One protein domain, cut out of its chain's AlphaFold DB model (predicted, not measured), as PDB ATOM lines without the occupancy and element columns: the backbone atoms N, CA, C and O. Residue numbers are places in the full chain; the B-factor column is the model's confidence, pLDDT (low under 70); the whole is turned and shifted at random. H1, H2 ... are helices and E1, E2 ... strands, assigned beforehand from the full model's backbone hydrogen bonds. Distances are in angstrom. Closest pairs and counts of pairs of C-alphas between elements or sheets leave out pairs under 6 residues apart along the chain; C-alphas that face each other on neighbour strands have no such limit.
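Overview. This is residues 4 to 92 of the 127 residues of an uncharacterized protein of bacterium (UniProt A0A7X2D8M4). Two long helices, H2 and H3, lie side by side over one face of a strongly twisted sheet of four strands, while the other face is bare of named helices. H3 lies along the sheet, H2 reaches past it with residues 35 to 39 near the strands, and short H1 sits off the sheet near H2. The 89 printed residues hold three named helices and four named strands in the order E1 H1 H2 E2 E3 H3 E4; the sheet's order is E2 E3 E1 E4, all antiparallel, and the class is mixed, helices and strands. The whole is compact, with a radius of gyration of the C-alphas of 12.7 A, and elongated, spanning 39 by 24 by 22 A.

Arrangement. Start at E1, residues 4 to 7, an inner strand. Beside it look for E3, residues 49 to 54, antiparallel at 149 degrees, where N 5 and O 52 are 2.8 A apart, within hydrogen-bond range. On the other side of E1 is the edge strand E4, residues 88 to 91, antiparallel at 163 degrees, with N 6 and O 88 at 2.8 A. The other edge strand, E2, residues 44 to 46, forms a hairpin with E3, antiparallel at 116 degrees, with N 44 and O 51 at 2.8 A. H3, residues 57 to 75, is on the sheet at a height of 9.6 A, over E1 and, only just, over E3, where 3 of its C-alphas fall; it runs along the strands, at 2 degrees to E1 on the local plane. H2, residues 25 to 40, is on the same face at a height of 11.2 A, over E3. H2 and H3 touch, H3 with residues 67 to 74 alone, at a shallow tilt of 17 degrees, opposite ways; their closest C-alphas, of Ala 34 and Ile 70, are 6.3 A apart. H1, residues 14 to 20, is not on the sheet; it is close to H2 but not clearly touching, the closest C-alphas being those of Pro 15 and Ile 28, 6.6 A apart. Two split strand-helix-strand units, in each of which a third strand lies between the two strands in the sheet, have right-handed crossovers: E1, H1 H2, E2, with E3 between E1 and E2, and E3, H3, E4, with E1 between E3 and E4. Every O i to N i+4 pair is within hydrogen-bond range in H2 and H3, and 2 of 3 are in H1.

Along the chain. Find C-alpha 4 at (114.504, 106.332, 153.703), where E1 begins. H1 follows at residues 14 to 20, then H2 runs 22.8 A from C-alpha 25 at (109.137, 112.264, 182.904) to C-alpha 40. Next come E2, residues 44 to 46, and E3, residues 49 to 54, 16.3 A long. H3, residues 57 to 75, measures 26.4 A, and E4 ends at C-alpha 91, (112.306, 105.254, 147.960).

Size, cuts and confidence. The two farthest C-alphas, of Gly 22 and Asp 56, are 39.0 A apart. The printed part has no cut, and its long link is H3 to E4, residues 76 to 87. The model's pLDDT is under 70 at residues 10 to 21, 47 and 80 to 84.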
ATOM      1  N   TRP A   4     114.794 105.613 152.473       93.69
ATOM      2  CA  TRP A   4     114.504 106.332 153.703       93.69
ATOM      3  C   TRP A   4     113.767 105.380 154.627       93.69
ATOM      4  O   TRP A   4     112.694 104.893 154.273       93.69
ATOM      5  N   ILE A   5     114.348 105.111 155.786       93.94
ATOM      6  CA  ILE A   5     113.733 104.303 156.825       93.94
ATOM      7  C   ILE A   5     113.238 105.266 157.894       93.94
ATOM      8  O   ILE A   5     114.044 105.956 158.514       93.94
ATOM      9  N   ILE A   6     111.924 105.330 158.075       91.94
ATOM     10  CA  ILE A   6     111.259 106.254 158.993       91.94
ATOM     11  C   ILE A   6     110.839 105.471 160.226       91.94
ATOM     12  O   ILE A   6     109.995 104.576 160.139       91.94
ATOM     13  N   VAL A   7     111.423 105.832 161.362       91.75
ATOM     14  CA  VAL A   7     111.097 105.302 162.679       91.75
ATOM     15  C   VAL A   7     110.232 106.347 163.397       91.75
ATOM     16  O   VAL A   7     110.714 107.451 163.670       91.75
ATOM     17  N   PRO A   8     108.960 106.033 163.696       86.50
ATOM     18  CA  PRO A   8     107.961 106.984 164.193       86.50
ATOM     19  C   PRO A   8     108.113 107.260 165.698       86.50
ATOM     20  O   PRO A   8     107.193 107.068 166.497       86.50
ATOM     21  N   ILE A   9     109.306 107.695 166.086       83.12
ATOM     22  CA  ILE A   9     109.696 108.061 167.443       83.12
ATOM     23  C   ILE A   9     110.398 109.416 167.397       83.12
ATOM     24  O   ILE A   9     111.254 109.646 166.542       83.12
ATOM     25  N   GLY A  10     110.059 110.306 168.326       69.06
ATOM     26  CA  GLY A  10     110.741 111.590 168.450       69.06
ATOM     27  C   GLY A  10     110.174 112.741 167.622       69.06
ATOM     28  O   GLY A  10     109.074 112.672 167.091       69.06
ATOM     29  N   GLY A  11     110.943 113.834 167.583       63.06
ATOM     30  CA  GLY A  11     110.644 115.078 166.874       63.06
ATOM     31  C   GLY A  11     111.136 116.329 167.590       63.06
ATOM     32  O   GLY A  11     111.542 116.253 168.746       63.06
ATOM     33  N   TRP A  12     111.163 117.470 166.901       51.12
ATOM     34  CA  TRP A  12     111.617 118.735 167.504       51.12
ATOM     35  C   TRP A  12     110.709 119.174 168.659       51.12
ATOM     36  O   TRP A  12     111.200 119.649 169.680       51.12
ATOM     37  N   ASP A  13     109.412 118.891 168.547       57.12
ATOM     38  CA  ASP A  13     108.415 119.195 169.577       57.12
ATOM     39  C   ASP A  13     108.193 118.034 170.559       57.12
ATOM     40  O   ASP A  13     107.282 118.070 171.380       57.12
ATOM     41  N   PHE A  14     109.007 116.978 170.491       62.53
ATOM     42  CA  PHE A  14     108.740 115.717 171.181       62.53
ATOM     43  C   PHE A  14     108.583 115.837 172.714       62.53
ATOM     44  O   PHE A  14     107.574 115.356 173.231       62.53
ATOM     45  N   PRO A  15     109.468 116.528 173.465       59.28
ATOM     46  CA  PRO A  15     109.276 116.683 174.909       59.28
ATOM     47  C   PRO A  15     108.056 117.542 175.262       59.28
ATOM     48  O   PRO A  15     107.548 117.461 176.377       59.28
ATOM     49  N   PHE A  16     107.617 118.400 174.338       54.66
ATOM     50  CA  PHE A  16     106.488 119.302 174.532       54.66
ATOM     51  C   PHE A  16     105.161 118.574 174.278       54.66
ATOM     52  O   PHE A  16     104.310 118.525 175.163       54.66
ATOM     53  N   VAL A  17     105.034 117.915 173.125       59.19
ATOM     54  CA  VAL A  17     103.826 117.187 172.701       59.19
ATOM     55  C   VAL A  17     103.510 116.018 173.633       59.19
ATOM     56  O   VAL A  17     102.349 115.771 173.945       59.19
ATOM     57  N   GLU A  18     104.523 115.300 174.116       62.62
ATOM     58  CA  GLU A  18     104.289 114.153 174.994       62.62
ATOM     59  C   GLU A  18     103.938 114.555 176.439       62.62
ATOM     60  O   GLU A  18     103.143 113.876 177.093       62.62
ATOM     61  N   LYS A  19     104.430 115.708 176.924       59.47
ATOM     62  CA  LYS A  19     103.962 116.284 178.199       59.47
ATOM     63  C   LYS A  19     102.490 116.681 178.129       59.47
ATOM     64  O   LYS A  19     101.751 116.437 179.079       59.47
ATOM     65  N   GLU A  20     102.045 117.240 177.004       60.62
ATOM     66  CA  GLU A  20     100.625 117.538 176.771       60.62
ATOM     67  C   GLU A  20      99.764 116.269 176.654       60.62
ATOM     68  O   GLU A  20      98.586 116.288 177.010       60.62
ATOM     69  N   ARG A  21     100.352 115.148 176.218       66.56
ATOM     70  CA  ARG A  21      99.709 113.822 176.171       66.56
ATOM     71  C   ARG A  21      99.708 113.076 177.507       66.56
ATOM     72  O   ARG A  21      99.123 112.000 177.587       66.56
ATOM     73  N   GLY A  22     100.309 113.646 178.553       70.69
ATOM     74  CA  GLY A  22     100.316 113.068 179.895       70.69
ATOM     75  C   GLY A  22     101.378 111.992 180.126       70.69
ATOM     76  O   GLY A  22     101.237 111.229 181.080       70.69
ATOM     77  N   LEU A  23     102.432 111.923 179.299       76.88
ATOM     78  CA  LEU A  23     103.553 111.019 179.562       76.88
ATOM     79  C   LEU A  23     104.316 111.418 180.825       76.88
ATOM     80  O   LEU A  23     104.504 112.604 181.119       76.88
ATOM     81  N   SER A  24     104.797 110.413 181.558       83.81
ATOM     82  CA  SER A  24     105.646 110.652 182.721       83.81
ATOM     83  C   SER A  24     107.033 111.143 182.292       83.81
ATOM     84  O   SER A  24     107.508 110.841 181.196       83.81
ATOM     85  N   GLU A  25     107.740 111.868 183.167       85.56
ATOM     86  CA  GLU A  25     109.137 112.264 182.904       85.56
ATOM     87  C   GLU A  25     110.028 111.048 182.614       85.56
ATOM     88  O   GLU A  25     110.894 111.103 181.744       85.56
ATOM     89  N   LYS A  26     109.743 109.920 183.272       87.94
ATOM     90  CA  LYS A  26     110.429 108.649 183.045       87.94
ATOM     91  C   LYS A  26     110.228 108.131 181.615       87.94
ATOM     92  O   LYS A  26     111.186 107.646 181.019       87.94
ATOM     93  N   ASP A  27     109.019 108.227 181.064       86.19
ATOM     94  CA  ASP A  27     108.753 107.799 179.683       86.19
ATOM     95  C   ASP A  27     109.486 108.700 178.689       86.19
ATOM     96  O   ASP A  27     110.108 108.210 177.749       86.19
ATOM     97  N   ILE A  28     109.489 110.015 178.934       84.75
ATOM     98  CA  ILE A  28     110.219 110.990 178.112       84.75
ATOM     99  C   ILE A  28     111.718 110.664 178.091       84.75
ATOM    100  O   ILE A  28     112.329 110.661 177.017       84.75
ATOM    101  N   ASP A  29     112.303 110.339 179.246       88.31
ATOM    102  CA  ASP A  29     113.709 109.944 179.351       88.31
ATOM    103  C   ASP A  29     113.996 108.647 178.580       88.31
ATOM    104  O   ASP A  29     114.945 108.593 177.792       88.31
ATOM    105  N   LEU A  30     113.152 107.623 178.742       90.31
ATOM    106  CA  LEU A  30     113.278 106.348 178.028       90.31
ATOM    107  C   LEU A  30     113.179 106.528 176.508       90.31
ATOM    108  O   LEU A  30     113.946 105.919 175.754       90.31
ATOM    109  N   ILE A  31     112.281 107.397 176.043       87.50
ATOM    110  CA  ILE A  31     112.151 107.712 174.619       87.50
ATOM    111  C   ILE A  31     113.402 108.452 174.123       87.50
ATOM    112  O   ILE A  31     113.946 108.107 173.071       87.50
ATOM    113  N   GLY A  32     113.928 109.400 174.903       88.69
ATOM    114  CA  GLY A  32     115.190 110.077 174.600       88.69
ATOM    115  C   GLY A  32     116.386 109.118 174.524       88.69
ATOM    116  O   GLY A  32     117.263 109.265 173.668       88.69
ATOM    117  N   GLU A  33     116.432 108.091 175.374       92.12
ATOM    118  CA  GLU A  33     117.432 107.023 175.285       92.12
ATOM    119  C   GLU A  33     117.285 106.195 174.004       92.12
ATOM    120  O   GLU A  33     118.289 105.895 173.349       92.12
ATOM    121  N   ALA A  34     116.055 105.849 173.615       92.06
ATOM    122  CA  ALA A  34     115.782 105.140 172.368       92.06
ATOM    123  C   ALA A  34     116.215 105.958 171.139       92.06
ATOM    124  O   ALA A  34     116.874 105.415 170.248       92.06
ATOM    125  N   GLN A  35     115.953 107.269 171.120       91.38
ATOM    126  CA  GLN A  35     116.449 108.170 170.071       91.38
ATOM    127  C   GLN A  35     117.979 108.150 169.988       91.38
ATOM    128  O   GLN A  35     118.526 107.923 168.911       91.38
ATOM    129  N   LYS A  36     118.685 108.266 171.122       93.25
ATOM    130  CA  LYS A  36     120.159 108.187 171.162       93.25
ATOM    131  C   LYS A  36     120.692 106.844 170.659       93.25
ATOM    132  O   LYS A  36     121.766 106.794 170.059       93.25
ATOM    133  N   LYS A  37     119.987 105.734 170.913       95.56
ATOM    134  CA  LYS A  37     120.349 104.423 170.344       95.56
ATOM    135  C   LYS A  37     120.229 104.438 168.818       95.56
ATOM    136  O   LYS A  37     121.139 103.959 168.151       95.56
ATOM    137  N   LEU A  38     119.158 105.016 168.271       95.12
ATOM    138  CA  LEU A  38     118.962 105.157 166.823       95.12
ATOM    139  C   LEU A  38     120.008 106.087 166.187       95.12
ATOM    140  O   LEU A  38     120.545 105.766 165.131       95.12
ATOM    141  N   GLU A  39     120.365 107.187 166.848       94.75
ATOM    142  CA  GLU A  39     121.434 108.092 166.398       94.75
ATOM    143  C   GLU A  39     122.789 107.386 166.303       94.75
ATOM    144  O   GLU A  39     123.514 107.546 165.324       94.75
ATOM    145  N   LYS A  40     123.115 106.524 167.275       96.94
ATOM    146  CA  LYS A  40     124.325 105.684 167.226       96.94
ATOM    147  C   LYS A  40     124.320 104.683 166.068       96.94
ATOM    148  O   LYS A  40     125.390 104.247 165.656       96.94
ATOM    149  N   LEU A  41     123.143 104.322 165.556       96.06
ATOM    150  CA  LEU A  41     122.982 103.507 164.348       96.06
ATOM    151  C   LEU A  41     123.020 104.345 163.056       96.06
ATOM    152  O   LEU A  41     122.879 103.786 161.975       96.06
ATOM    153  N   GLY A  42     123.214 105.664 163.152       95.69
ATOM    154  CA  GLY A  42     123.294 106.577 162.011       95.69
ATOM    155  C   GLY A  42     121.969 107.236 161.627       95.69
ATOM    156  O   GLY A  42     121.913 107.923 160.606       95.69
ATOM    157  N   ALA A  43     120.902 107.044 162.409       95.06
ATOM    158  CA  ALA A  43     119.655 107.772 162.201       95.06
ATOM    159  C   ALA A  43     119.774 109.233 162.664       95.06
ATOM    160  O   ALA A  43     120.618 109.581 163.484       95.06
ATOM    161  N   PHE A  44     118.894 110.095 162.175       92.44
ATOM    162  CA  PHE A  44     118.831 111.501 162.563       92.44
ATOM    163  C   PHE A  44     117.388 111.998 162.592       92.44
ATOM    164  O   PHE A  44     116.500 111.390 162.003       92.44
ATOM    165  N   ASN A  45     117.150 113.110 163.279       88.12
ATOM    166  CA  ASN A  45     115.814 113.682 163.415       88.12
ATOM    167  C   ASN A  45     115.421 114.456 162.144       88.12
ATOM    168  O   ASN A  45     116.122 115.384 161.733       88.12
ATOM    169  N   GLU A  46     114.306 114.079 161.524       83.38
ATOM    170  CA  GLU A  46     113.742 114.727 160.340       83.38
ATOM    171  C   GLU A  46     112.214 114.748 160.472       83.38
ATOM    172  O   GLU A  46     111.601 113.699 160.650       83.38
ATOM    173  N   GLU A  47     111.609 115.942 160.422       69.81
ATOM    174  CA  GLU A  47     110.146 116.145 160.380       69.81
ATOM    175  C   GLU A  47     109.357 115.309 161.405       69.81
ATOM    176  O   GLU A  47     108.360 114.664 161.094       69.81
ATOM    177  N   SER A  48     109.809 115.336 162.659       75.88
ATOM    178  CA  SER A  48     109.154 114.646 163.777       75.88
ATOM    179  C   SER A  48     109.258 113.120 163.776       75.88
ATOM    180  O   SER A  48     108.425 112.435 164.362       75.88
ATOM    181  N   CYS A  49     110.287 112.571 163.133       86.25
ATOM    182  CA  CYS A  49     110.636 111.153 163.181       86.25
ATOM    183  C   CYS A  49     112.158 110.973 163.199       86.25
ATOM    184  O   CYS A  49     112.919 111.847 162.775       86.25
ATOM    185  N   MET A  50     112.613 109.799 163.635       91.75
ATOM    186  CA  MET A  50     113.988 109.368 163.402       91.75
ATOM    187  C   MET A  50     114.085 108.734 162.015       91.75
ATOM    188  O   MET A  50     113.343 107.809 161.693       91.75
ATOM    189  N   THR A  51     115.016 109.209 161.199       92.88
ATOM    190  CA  THR A  51     115.195 108.785 159.812       92.88
ATOM    191  C   THR A  51     116.593 108.228 159.594       92.88
ATOM    192  O   THR A  51     117.581 108.829 160.006       92.88
ATOM    193  N   TYR A  52     116.689 107.095 158.903       95.12
ATOM    194  CA  TYR A  52     117.942 106.531 158.402       95.12
ATOM    195  C   TYR A  52     117.929 106.500 156.874       95.12
ATOM    196  O   TYR A  52     116.888 106.250 156.261       95.12
ATOM    197  N   LYS A  53     119.070 106.788 156.238       94.56
ATOM    198  CA  LYS A  53     119.186 106.843 154.776       94.56
ATOM    199  C   LYS A  53     120.310 105.938 154.307       94.56
ATOM    200  O   LYS A  53     121.448 106.097 154.725       94.56
ATOM    201  N   THR A  54     119.997 105.059 153.367       95.62
ATOM    202  CA  THR A  54     120.965 104.138 152.762       95.62
ATOM    203  C   THR A  54     120.619 103.901 151.297       95.62
ATOM    204  O   THR A  54     119.521 104.226 150.853       95.62
ATOM    205  N   SER A  55     121.553 103.395 150.502       93.69
ATOM    206  CA  SER A  55     121.278 102.924 149.134       93.69
ATOM    207  C   SER A  55     121.232 101.401 149.026       93.69
ATOM    208  O   SER A  55     120.970 100.892 147.938       93.69
ATOM    209  N   ASP A  56     121.500 100.697 150.125       94.62
ATOM    210  CA  ASP A  56     121.553  99.242 150.203       94.62
ATOM    211  C   ASP A  56     120.286  98.707 150.893       94.62
ATOM    212  O   ASP A  56     119.877  99.189 151.950       94.62
ATOM    213  N   LEU A  57     119.617  97.743 150.255       91.31
ATOM    214  CA  LEU A  57     118.367  97.181 150.764       91.31
ATOM    215  C   LEU A  57     118.589  96.269 151.977       91.31
ATOM    216  O   LEU A  57     117.750  96.255 152.875       91.31
ATOM    217  N   GLU A  58     119.692  95.527 152.021       93.06
ATOM    218  CA  GLU A  58     120.018  94.647 153.144       93.06
ATOM    219  C   GLU A  58     120.414  95.468 154.370       93.06
ATOM    220  O   GLU A  58     119.959  95.182 155.474       93.06
ATOM    221  N   ASP A  59     121.144  96.566 154.170       95.31
ATOM    222  CA  ASP A  59     121.406  97.550 155.225       95.31
ATOM    223  C   ASP A  59     120.106  98.199 155.738       95.31
ATOM    224  O   ASP A  59     119.902  98.350 156.944       95.31
ATOM    225  N   ALA A  60     119.161  98.516 154.844       94.12
ATOM    226  CA  ALA A  60     117.852  99.036 155.242       94.12
ATOM    227  C   ALA A  60     117.047  98.021 156.078       94.12
ATOM    228  O   ALA A  60     116.409  98.402 157.065       94.12
ATOM    229  N   LYS A  61     117.082  96.733 155.707       92.75
ATOM    230  CA  LYS A  61     116.445  95.632 156.453       92.75
ATOM    231  C   LYS A  61     117.106  95.409 157.817       92.75
ATOM    232  O   LYS A  61     116.402  95.242 158.817       92.75
ATOM    233  N   ASP A  62     118.435  95.436 157.874       95.12
ATOM    234  CA  ASP A  62     119.202  95.306 159.116       95.12
ATOM    235  C   ASP A  62     118.905  96.473 160.070       95.12
ATOM    236  O   ASP A  62     118.548  96.253 161.232       95.12
ATOM    237  N   PHE A  63     118.934  97.712 159.569       95.88
ATOM    238  CA  PHE A  63     118.549  98.884 160.350       95.88
ATOM    239  C   PHE A  63     117.107  98.773 160.862       95.88
ATOM    240  O   PHE A  63     116.877  98.979 162.054       95.88
ATOM    241  N   LYS A  64     116.141  98.397 160.007       93.69
ATOM    242  CA  LYS A  64     114.740  98.196 160.421       93.69
ATOM    243  C   LYS A  64     114.642  97.187 161.564       93.69
ATOM    244  O   LYS A  64     114.030  97.493 162.580       93.69
ATOM    245  N   THR A  65     115.320  96.047 161.448       93.69
ATOM    246  CA  THR A  65     115.332  95.001 162.483       93.69
ATOM    247  C   THR A  65     115.900  95.518 163.810       93.69
ATOM    248  O   THR A  65     115.396  95.197 164.888       93.69
ATOM    249  N   LYS A  66     116.966  96.325 163.768       95.69
ATOM    250  CA  LYS A  66     117.545  96.949 164.969       95.69
ATOM    251  C   LYS A  66     116.609  97.995 165.575       95.69
ATOM    252  O   LYS A  66     116.460  98.031 166.794       95.69
ATOM    253  N   ALA A  67     115.969  98.811 164.744       94.00
ATOM    254  CA  ALA A  67     115.018  99.821 165.189       94.00
ATOM    255  C   ALA A  67     113.772  99.185 165.828       94.00
ATOM    256  O   ALA A  67     113.365  99.614 166.902       94.00
ATOM    257  N   GLU A  68     113.232  98.108 165.248       91.75
ATOM    258  CA  GLU A  68     112.124  97.327 165.824       91.75
ATOM    259  C   GLU A  68     112.468  96.783 167.214       91.75
ATOM    260  O   GLU A  68     111.654  96.872 168.130       91.75
ATOM    261  N   LYS A  69     113.693  96.278 167.412       93.31
ATOM    262  CA  LYS A  69     114.158  95.834 168.738       93.31
ATOM    263  C   LYS A  69     114.193  96.981 169.746       93.31
ATOM    264  O   LYS A  69     113.753  96.800 170.874       93.31
ATOM    265  N   ILE A  70     114.685  98.154 169.342       92.81
ATOM    266  CA  ILE A  70     114.725  99.346 170.203       92.81
ATOM    267  C   ILE A  70     113.307  99.785 170.587       92.81
ATOM    268  O   ILE A  70     113.071 100.075 171.757       92.81
ATOM    269  N   LEU A  71     112.374  99.818 169.629       89.38
ATOM    270  CA  LEU A  71     110.981 100.181 169.897       89.38
ATOM    271  C   LEU A  71     110.295  99.160 170.803       89.38
ATOM    272  O   LEU A  71     109.602  99.557 171.729       89.38
ATOM    273  N   LYS A  72     110.545  97.862 170.607       89.38
ATOM    274  CA  LYS A  72     110.008  96.817 171.483       89.38
ATOM    275  C   LYS A  72     110.512  96.949 172.925       89.38
ATOM    276  O   LYS A  72     109.727  96.869 173.858       89.38
ATOM    277  N   GLU A  73     111.813  97.184 173.117       90.44
ATOM    278  CA  GLU A  73     112.381  97.422 174.456       90.44
ATOM    279  C   GLU A  73     111.786  98.658 175.143       90.44
ATOM    280  O   GLU A  73     111.782  98.736 176.371       90.44
ATOM    281  N   LEU A  74     111.377  99.655 174.357       89.06
ATOM    282  CA  LEU A  74     110.750 100.874 174.848       89.06
ATOM    283  C   LEU A  74     109.289 100.627 175.237       89.06
ATOM    284  O   LEU A  74     108.876 101.035 176.317       89.06
ATOM    285  N   ASP A  75     108.546  99.921 174.389       86.31
ATOM    286  CA  ASP A  75     107.156  99.503 174.606       86.31
ATOM    287  C   ASP A  75     107.017  98.677 175.900       86.31
ATOM    288  O   ASP A  75     106.159  98.933 176.729       86.31
ATOM    289  N   GLU A  76     107.967  97.775 176.176       88.12
ATOM    290  CA  GLU A  76     108.007  97.000 177.430       88.12
ATOM    291  C   GLU A  76     108.255  97.852 178.695       88.12
ATOM    292  O   GLU A  76     108.082  97.370 179.817       88.12
ATOM    293  N   LYS A  77     108.725  99.097 178.542       87.69
ATOM    294  CA  LYS A  77     109.160  99.971 179.648       87.69
ATOM    295  C   LYS A  77     108.322 101.232 179.813       87.69
ATOM    296  O   LYS A  77     108.540 101.947 180.796       87.69
ATOM    297  N   THR A  78     107.432 101.502 178.870       83.06
ATOM    298  CA  THR A  78     106.597 102.701 178.816       83.06
ATOM    299  C   THR A  78     105.146 102.281 178.650       83.06
ATOM    300  O   THR A  78     104.867 101.267 178.026       83.06
ATOM    301  N   ASP A  79     104.205 103.077 179.151       73.31
ATOM    302  CA  ASP A  79     102.769 102.853 178.897       73.31
ATOM    303  C   ASP A  79     102.344 103.381 177.507       73.31
ATOM    304  O   ASP A  79     101.189 103.740 177.270       73.31
ATOM    305  N   CYS A  80     103.300 103.491 176.583       68.38
ATOM    306  CA  CYS A  80     103.107 104.028 175.246       68.38
ATOM    307  C   CYS A  80     103.022 102.889 174.239       68.38
ATOM    308  O   CYS A  80     103.928 102.069 174.182       68.38
ATOM    309  N   ASP A  81     102.007 102.915 173.380       66.44
ATOM    310  CA  ASP A  81     101.877 101.956 172.283       66.44
ATOM    311  C   ASP A  81     102.752 102.377 171.089       66.44
ATOM    312  O   ASP A  81     102.318 103.037 170.134       66.44
ATOM    313  N   PHE A  82     104.051 102.093 171.193       67.00
ATOM    314  CA  PHE A  82     104.995 102.294 170.094       67.00
ATOM    315  C   PHE A  82     105.035 101.077 169.169       67.00
ATOM    316  O   PHE A  82     105.392 101.235 167.998       67.00
ATOM    317  N   ALA A  83     104.666  99.891 169.664       55.97
ATOM    318  CA  ALA A  83     104.662  98.647 168.903       55.97
ATOM    319  C   ALA A  83     103.665  98.643 167.731       55.97
ATOM    320  O   ALA A  83     103.953  98.030 166.700       55.97
ATOM    321  N   GLU A  84     102.547  99.372 167.822       58.22
ATOM    322  CA  GLU A  84     101.638  99.563 166.681       58.22
ATOM    323  C   GLU A  84     102.197 100.498 165.592       58.22
ATOM    324  O   GLU A  84     101.677 100.554 164.469       58.22
ATOM    325  N   ARG A  85     103.273 101.247 165.870       74.00
ATOM    326  CA  ARG A  85     103.803 102.216 164.910       74.00
ATOM    327  C   ARG A  85     104.700 101.542 163.868       74.00
ATOM    328  O   ARG A  85     105.770 101.014 164.158       74.00
ATOM    329  N   ILE A  86     104.289 101.633 162.606       80.25
ATOM    330  CA  ILE A  86     104.970 100.985 161.478       80.25
ATOM    331  C   ILE A  86     106.264 101.730 161.117       80.25
ATOM    332  O   ILE A  86     106.228 102.877 160.663       80.25
ATOM    333  N   ILE A  87     107.408 101.045 161.230       89.06
ATOM    334  CA  ILE A  87     108.664 101.496 160.614       89.06
ATOM    335  C   ILE A  87     108.538 101.333 159.100       89.06
ATOM    336  O   ILE A  87     108.416 100.214 158.595       89.06
ATOM    337  N   SER A  88     108.575 102.446 158.367       90.50
ATOM    338  CA  SER A  88     108.375 102.439 156.913       90.50
ATOM    339  C   SER A  88     109.686 102.594 156.154       90.50
ATOM    340  O   SER A  88     110.520 103.416 156.521       90.50
ATOM    341  N   ILE A  89     109.851 101.830 155.070       92.81
ATOM    342  CA  ILE A  89     110.948 102.005 154.113       92.81
ATOM    343  C   ILE A  89     110.374 102.620 152.844       92.81
ATOM    344  O   ILE A  89     109.405 102.111 152.280       92.81
ATOM    345  N   ARG A  90     110.963 103.722 152.389       92.88
ATOM    346  CA  ARG A  90     110.508 104.462 151.211       92.88
ATOM    347  C   ARG A  90     111.646 104.744 150.252       92.88
ATOM    348  O   ARG A  90     112.767 105.007 150.672       92.88
ATOM    349  N   THR A  91     111.360 104.747 148.958       93.81
ATOM    350  CA  THR A  91     112.306 105.254 147.960       93.81
ATOM    351  C   THR A  91     112.314 106.778 147.994       93.81
ATOM    352  O   THR A  91     111.257 107.404 147.960       93.81
ATOM    353  N   GLN A  92     113.494 107.392 148.017       93.12
ATOM    354  CA  GLN A  92     113.598 108.842 147.918       93.12
ATOM    355  C   GLN A  92     113.198 109.304 146.510       93.12
ATOM    356  O   GLN A  92     113.738 108.762 145.538       93.12
TER     357      GLN A  92